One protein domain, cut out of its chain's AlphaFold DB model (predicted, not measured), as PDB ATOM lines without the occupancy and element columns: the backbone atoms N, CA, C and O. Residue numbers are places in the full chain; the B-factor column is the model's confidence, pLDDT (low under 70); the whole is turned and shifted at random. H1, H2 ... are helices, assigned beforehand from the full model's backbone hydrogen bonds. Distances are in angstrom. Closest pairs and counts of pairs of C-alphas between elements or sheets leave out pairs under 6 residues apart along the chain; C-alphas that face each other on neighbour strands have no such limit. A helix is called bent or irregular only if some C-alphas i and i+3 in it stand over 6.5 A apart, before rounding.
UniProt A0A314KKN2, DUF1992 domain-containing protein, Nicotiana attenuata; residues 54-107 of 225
ATOM      1  N   ILE A  54      81.013 339.528  48.807       70.69
ATOM      2  CA  ILE A  54      80.018 339.571  49.886       70.69
ATOM      3  C   ILE A  54      78.893 338.578  49.588       70.69
ATOM      4  O   ILE A  54      78.515 337.819  50.477       70.69
ATOM      5  N   THR A  55      78.418 338.516  48.341       75.38
ATOM      6  CA  THR A  55      77.407 337.536  47.917       75.38
ATOM      7  C   THR A  55      77.916 336.100  48.024       75.38
ATOM      8  O   THR A  55      77.187 335.260  48.537       75.38
ATOM      9  N   ASP A  56      79.177 335.844  47.660       78.12
ATOM     10  CA  ASP A  56      79.797 334.510  47.743       78.12
ATOM     11  C   ASP A  56      80.026 334.053  49.194       78.12
ATOM     12  O   ASP A  56      79.984 332.866  49.521       78.12
ATOM     13  N   ARG A  57      80.255 335.005  50.108       78.94
ATOM     14  CA  ARG A  57      80.343 334.714  51.544       78.94
ATOM     15  C   ARG A  57      78.975 334.408  52.137       78.94
ATOM     16  O   ARG A  57      78.873 333.498  52.952       78.94
ATOM     17  N   LEU A  58      77.942 335.156  51.752       79.88
ATOM     18  CA  LEU A  58      76.577 334.909  52.218       79.88
ATOM     19  C   LEU A  58      76.037 333.581  51.678       79.88
ATOM     20  O   LEU A  58      75.457 332.825  52.452       79.88
ATOM     21  N   SER A  59      76.286 333.256  50.406       80.06
ATOM     22  CA  SER A  59      75.913 331.956  49.838       80.06
ATOM     23  C   SER A  59      76.636 330.809  50.540       80.06
ATOM     24  O   SER A  59      75.977 329.888  51.007       80.06
ATOM     25  N   GLY A  60      77.952 330.906  50.760       82.25
ATOM     26  CA  GLY A  60      78.694 329.876  51.494       82.25
ATOM     27  C   GLY A  60      78.221 329.688  52.944       82.25
ATOM     28  O   GLY A  60      78.183 328.564  53.453       82.25
ATOM     29  N   VAL A  61      77.812 330.767  53.623       82.94
ATOM     30  CA  VAL A  61      77.212 330.677  54.966       82.94
ATOM     31  C   VAL A  61      75.847 329.982  54.905       82.94
ATOM     32  O   VAL A  61      75.595 329.092  55.712       82.94
ATOM     33  N   ILE A  62      74.993 330.321  53.938       81.00
ATOM     34  CA  ILE A  62      73.682 329.681  53.747       81.00
ATOM     35  C   ILE A  62      73.839 328.188  53.418       81.00
ATOM     36  O   ILE A  62      73.187 327.356  54.049       81.00
ATOM     37  N   ASP A  63      74.753 327.834  52.513       80.62
ATOM     38  CA  ASP A  63      75.026 326.450  52.118       80.62
ATOM     39  C   ASP A  63      75.551 325.626  53.297       80.62
ATOM     40  O   ASP A  63      75.069 324.526  53.551       80.62
ATOM     41  N   SER A  64      76.466 326.179  54.098       81.81
ATOM     42  CA  SER A  64      76.996 325.485  55.282       81.81
ATOM     43  C   SER A  64      75.958 325.279  56.397       81.81
ATOM     44  O   SER A  64      76.016 324.284  57.128       81.81
ATOM     45  N   VAL A  65      74.994 326.193  56.543       82.69
ATOM     46  CA  VAL A  65      73.868 326.040  57.477       82.69
ATOM     47  C   VAL A  65      72.877 324.997  56.961       82.69
ATOM     48  O   VAL A  65      72.426 324.157  57.746       82.69
ATOM     49  N   ASN A  66      72.579 325.004  55.661       80.94
ATOM     50  CA  ASN A  66      71.703 324.017  55.031       80.94
ATOM     51  C   ASN A  66      72.315 322.609  55.066       80.94
ATOM     52  O   ASN A  66      71.630 321.657  55.434       80.94
ATOM     53  N   ASP A  67      73.615 322.475  54.809       79.81
ATOM     54  CA  ASP A  67      74.342 321.202  54.879       79.81
ATOM     55  C   ASP A  67      74.277 320.568  56.274       79.81
ATOM     56  O   ASP A  67      74.168 319.353  56.413       79.81
ATOM     57  N   ARG A  68      74.268 321.372  57.343       80.31
ATOM     58  CA  ARG A  68      74.117 320.856  58.715       80.31
ATOM     59  C   ARG A  68      72.755 320.223  58.988       80.31
ATOM     60  O   ARG A  68      72.659 319.400  59.896       80.31
ATOM     61  N   LYS A  69      71.711 320.603  58.248       81.06
ATOM     62  CA  LYS A  69      70.368 320.015  58.375       81.06
ATOM     63  C   LYS A  69      70.249 318.674  57.658       81.06
ATOM     64  O   LYS A  69      69.285 317.955  57.902       81.06
ATOM     65  N   LEU A  70      71.222 318.328  56.819       75.56
ATOM     66  CA  LEU A  70      71.189 317.099  56.050       75.56
ATOM     67  C   LEU A  70      71.700 315.892  56.847       75.56
ATOM     68  O   LEU A  70      72.545 316.044  57.747       75.56
ATOM     69  N   PRO A  71      71.217 314.691  56.479       80.94
ATOM     70  CA  PRO A  71      71.863 313.420  56.784       80.94
ATOM     71  C   PRO A  71      73.387 313.507  56.573       80.94
ATOM     72  O   PRO A  71      73.802 314.103  55.576       80.94
ATOM     73  N   PRO A  72      74.230 312.975  57.485       81.38
ATOM     74  CA  PRO A  72      75.689 312.950  57.329       81.38
ATOM     75  C   PRO A  72      76.179 312.477  55.951       81.38
ATOM     76  O   PRO A  72      77.159 313.008  55.442       81.38
ATOM     77  N   GLU A  73      75.451 311.548  55.340       82.56
ATOM     78  CA  GLU A  73      75.675 310.933  54.029       82.56
ATOM     79  C   GLU A  73      75.533 311.936  52.866       82.56
ATOM     80  O   GLU A  73      76.065 311.715  51.784       82.56
ATOM     81  N   LEU A  74      74.847 313.064  53.095       76.31
ATOM     82  CA  LEU A  74      74.552 314.105  52.102       76.31
ATOM     83  C   LEU A  74      75.293 315.437  52.359       76.31
ATOM     84  O   LEU A  74      75.036 316.435  51.670       76.31
ATOM     85  N   ARG A  75      76.189 315.494  53.357       80.00
ATOM     86  CA  ARG A  75      76.942 316.710  53.726       80.00
ATOM     87  C   ARG A  75      78.199 316.892  52.868       80.00
ATOM     88  O   ARG A  75      78.864 315.923  52.526       80.00
ATOM     89  N   GLY A  76      78.582 318.142  52.582       71.69
ATOM     90  CA  GLY A  76      79.885 318.465  51.979       71.69
ATOM     91  C   GLY A  76      79.978 318.312  50.455       71.69
ATOM     92  O   GLY A  76      81.050 318.524  49.885       71.69
ATOM     93  N   GLN A  77      78.872 318.001  49.776       66.88
ATOM     94  CA  GLN A  77      78.800 318.016  48.315       66.88
ATOM     95  C   GLN A  77      78.618 319.452  47.801       66.88
ATOM     96  O   GLN A  77      77.555 320.049  47.932       66.88
ATOM     97  N   ARG A  78      79.689 320.013  47.224       56.56
ATOM     98  CA  ARG A  78      79.804 321.442  46.881       56.56
ATOM     99  C   ARG A  78      78.991 321.931  45.671       56.56
ATOM    100  O   ARG A  78      78.920 323.141  45.494       56.56
ATOM    101  N   ASN A  79      78.376 321.067  44.858       54.47
ATOM    102  CA  ASN A  79      77.784 321.484  43.578       54.47
ATOM    103  C   ASN A  79      76.300 321.100  43.464       54.47
ATOM    104  O   ASN A  79      75.932 319.933  43.369       54.47
ATOM    105  N   SER A  80      75.459 322.131  43.489       55.56
ATOM    106  CA  SER A  80      74.008 322.102  43.661       55.56
ATOM    107  C   SER A  80      73.252 321.863  42.347       55.56
ATOM    108  O   SER A  80      72.949 322.797  41.614       55.56
ATOM    109  N   VAL A  81      72.929 320.603  42.070       52.78
ATOM    110  CA  VAL A  81      71.535 320.136  42.085       52.78
ATOM    111  C   VAL A  81      71.616 318.792  42.781       52.78
ATOM    112  O   VAL A  81      72.092 317.825  42.193       52.78
ATOM    113  N   ARG A  82      71.226 318.740  44.059       65.50
ATOM    114  CA  ARG A  82      71.003 317.445  44.704       65.50
ATOM    115  C   ARG A  82      69.946 316.759  43.867       65.50
ATOM    116  O   ARG A  82      68.827 317.267  43.775       65.50
ATOM    117  N   SER A  83      70.342 315.700  43.174       74.00
ATOM    118  CA  SER A  83      69.387 314.973  42.370       74.00
ATOM    119  C   SER A  83      68.365 314.394  43.343       74.00
ATOM    120  O   SER A  83      68.714 313.930  44.432       74.00
ATOM    121  N   GLU A  84      67.089 314.483  42.995       80.56
ATOM    122  CA  GLU A  84      66.024 313.880  43.799       80.56
ATOM    123  C   GLU A  84      66.336 312.398  44.078       80.56
ATOM    124  O   GLU A  84      66.114 311.910  45.184       80.56
ATOM    125  N   THR A  85      67.009 311.738  43.131       83.81
ATOM    126  CA  THR A  85      67.555 310.384  43.243       83.81
ATOM    127  C   THR A  85      68.566 310.191  44.377       83.81
ATOM    128  O   THR A  85      68.485 309.176  45.062       83.81
ATOM    129  N   ASP A  86      69.478 311.131  44.643       82.62
ATOM    130  CA  ASP A  86      70.448 310.991  45.746       82.62
ATOM    131  C   ASP A  86      69.754 311.049  47.111       82.62
ATOM    132  O   ASP A  86      70.084 310.294  48.027       82.62
ATOM    133  N   ILE A  87      68.761 311.934  47.240       84.25
ATOM    134  CA  ILE A  87      67.953 312.062  48.458       84.25
ATOM    135  C   ILE A  87      67.136 310.787  48.667       84.25
ATOM    136  O   ILE A  87      67.150 310.239  49.769       84.25
ATOM    137  N   ILE A  88      66.474 310.298  47.615       89.62
ATOM    138  CA  ILE A  88      65.706 309.050  47.653       89.62
ATOM    139  C   ILE A  88      66.605 307.885  48.071       89.62
ATOM    140  O   ILE A  88      66.257 307.175  49.005       89.62
ATOM    141  N   ASN A  89      67.787 307.723  47.470       89.38
ATOM    142  CA  ASN A  89      68.692 306.616  47.788       89.38
ATOM    143  C   ASN A  89      69.109 306.603  49.266       89.38
ATOM    144  O   ASN A  89      69.115 305.547  49.897       89.38
ATOM    145  N   VAL A  90      69.421 307.769  49.841       89.81
ATOM    146  CA  VAL A  90      69.770 307.872  51.269       89.81
ATOM    147  C   VAL A  90      68.563 307.598  52.166       89.81
ATOM    148  O   VAL A  90      68.707 306.960  53.210       89.81
ATOM    149  N   VAL A  91      67.371 308.056  51.776       91.81
ATOM    150  CA  VAL A  91      66.128 307.761  52.501       91.81
ATOM    151  C   VAL A  91      65.839 306.258  52.479       91.81
ATOM    152  O   VAL A  91      65.644 305.676  53.543       91.81
ATOM    153  N   GLU A  92      65.897 305.619  51.312       93.50
ATOM    154  CA  GLU A  92      65.681 304.179  51.144       93.50
ATOM    155  C   GLU A  92      66.671 303.359  51.973       93.50
ATOM    156  O   GLU A  92      66.256 302.490  52.736       93.50
ATOM    157  N   GLN A  93      67.971 303.671  51.915       93.81
ATOM    158  CA  GLN A  93      68.971 302.965  52.723       93.81
ATOM    159  C   GLN A  93      68.684 303.061  54.226       93.81
ATOM    160  O   GLN A  93      68.823 302.074  54.947       93.81
ATOM    161  N   ARG A  94      68.235 304.223  54.708       92.38
ATOM    162  CA  ARG A  94      67.862 304.402  56.118       92.38
ATOM    163  C   ARG A  94      66.596 303.643  56.494       92.38
ATOM    164  O   ARG A  94      66.534 303.111  57.601       92.38
ATOM    165  N   ILE A  95      65.604 303.585  55.605       92.62
ATOM    166  CA  ILE A  95      64.388 302.791  55.820       92.62
ATOM    167  C   ILE A  95      64.756 301.307  55.898       92.62
ATOM    168  O   ILE A  95      64.373 300.653  56.863       92.62
ATOM    169  N   TRP A  96      65.559 300.800  54.956       95.25
ATOM    170  CA  TRP A  96      66.062 299.422  54.958       95.25
ATOM    171  C   TRP A  96      66.800 299.070  56.242       95.25
ATOM    172  O   TRP A  96      66.446 298.090  56.893       95.25
ATOM    173  N   HIS A  97      67.755 299.902  56.655       94.06
ATOM    174  CA  HIS A  97      68.490 299.667  57.892       94.06
ATOM    175  C   HIS A  97      67.564 299.663  59.118       94.06
ATOM    176  O   HIS A  97      67.646 298.779  59.964       94.06
ATOM    177  N   SER A  98      66.600 300.588  59.170       92.62
ATOM    178  CA  SER A  98      65.607 300.648  60.252       92.62
ATOM    179  C   SER A  98      64.670 299.427  60.268       92.62
ATOM    180  O   SER A  98      64.205 299.023  61.335       92.62
ATOM    181  N   MET A  99      64.377 298.835  59.102       91.25
ATOM    182  CA  MET A  99      63.627 297.577  58.989       91.25
ATOM    183  C   MET A  99      64.454 296.384  59.479       91.25
ATOM    184  O   MET A  99      63.931 295.588  60.256       91.25
ATOM    185  N   GLU A 100      65.726 296.279  59.081       93.88
ATOM    186  CA  GLU A 100      66.646 295.226  59.550       93.88
ATOM    187  C   GLU A 100      66.855 295.274  61.067       93.88
ATOM    188  O   GLU A 100      66.840 294.241  61.733       93.88
ATOM    189  N   GLU A 101      66.987 296.476  61.626       92.69
ATOM    190  CA  GLU A 101      67.089 296.700  63.068       92.69
ATOM    191  C   GLU A 101      65.773 296.441  63.823       92.69
ATOM    192  O   GLU A 101      65.752 296.445  65.056       92.69
ATOM    193  N   GLY A 102      64.655 296.239  63.117       90.31
ATOM    194  CA  GLY A 102      63.348 296.018  63.733       90.31
ATOM    195  C   GLY A 102      62.781 297.250  64.447       90.31
ATOM    196  O   GLY A 102      61.910 297.110  65.307       90.31
ATOM    197  N   GLN A 103      63.212 298.466  64.087       88.69
ATOM    198  CA  GLN A 103      62.741 299.722  64.700       88.69
ATOM    199  C   GLN A 103      61.218 299.918  64.550       88.69
ATOM    200  O   GLN A 103      60.583 300.604  65.351       88.69
ATOM    201  N   PHE A 104      60.605 299.281  63.546       88.75
ATOM    202  CA  PHE A 104      59.157 299.302  63.304       88.75
ATOM    203  C   PHE A 104      58.378 298.228  64.086       88.75
ATOM    204  O   PHE A 104      57.143 298.259  64.130       88.75
ATOM    205  N   GLU A 105      59.064 297.268  64.713       87.75
ATOM    206  CA  GLU A 105      58.420 296.163  65.429       87.75
ATOM    207  C   GLU A 105      57.950 296.550  66.832       87.75
ATOM    208  O   GLU A 105      56.891 296.098  67.262       87.75
ATOM    209  N   ASN A 106      58.661 297.456  67.506       84.19
ATOM    210  CA  ASN A 106      58.348 297.890  68.869       84.19
ATOM    211  C   ASN A 106      57.867 299.352  68.936       84.19
ATOM    212  O   ASN A 106      58.231 300.106  69.839       84.19
ATOM    213  N   LEU A 107      57.061 299.774  67.955       87.06
ATOM    214  CA  LEU A 107      56.488 301.119  67.964       87.06
ATOM    215  C   LEU A 107      55.436 301.263  69.076       87.06
ATOM    216  O   LEU A 107      54.583 300.380  69.249       87.06
TER     217      LEU A 107
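AT A GLANCE: This is residues 54 to 107 of the 225 residues of the protein "DUF1992 domain-containing protein" of Nicotiana attenuata (UniProt A0A314KKN2). Two helices, H2 and H1, follow one another lengthwise and point in roughly the same direction, joined by a long looping link that folds back on itself before H2 begins. They make a thin rod rather than a packed pair, with the free part of H1 at one end and a short tail after H2 at the other. The printed part has 54 residues with two named helices, in the order H1, H2, and no named strand, and its class is all helix. It is only just extended, close to loose, with a radius of gyration of the C-alphas of 15.2 A, and spans 51 by 21 by 13 A.

HOW THE PARTS SIT: H2, residues 84 to 100, is the longest helix, with 17 residues. H1, residues 54 to 69, has 16 residues and is apart from H2, with no C-alpha of the one within 8 A of the other. In H2 every O i to N i+4 pair is within hydrogen-bond range, and in H1 11 of 12 are. Neither helix is bent or irregular.

IN THESE COORDINATES: H2 is 24.4 A long, from C-alpha 84 at (66.024, 313.880, 43.799) to C-alpha 100 at (66.646, 295.226, 59.550). H1 is 23.4 A long and begins with C-alpha 54 at (80.018, 339.571, 49.886). In the link between them, C-alpha 73 is at (75.675, 310.933, 54.029) and C-alpha 80 at (74.008, 322.102, 43.661).

THE WHOLE: The two C-alphas farthest apart are those of Ile 54 and Glu 105, at 50.9 A. Residues 54 to 59, which belong to H1, stand free, and so do residues 96 to 102, of which 96 to 100 belong to H2. The link from H1 to H2 is long, with 14 residues, 70 to 83. The printed part has no cut. Its mean pLDDT is 81.5, and residues 77 to 82 are under 70.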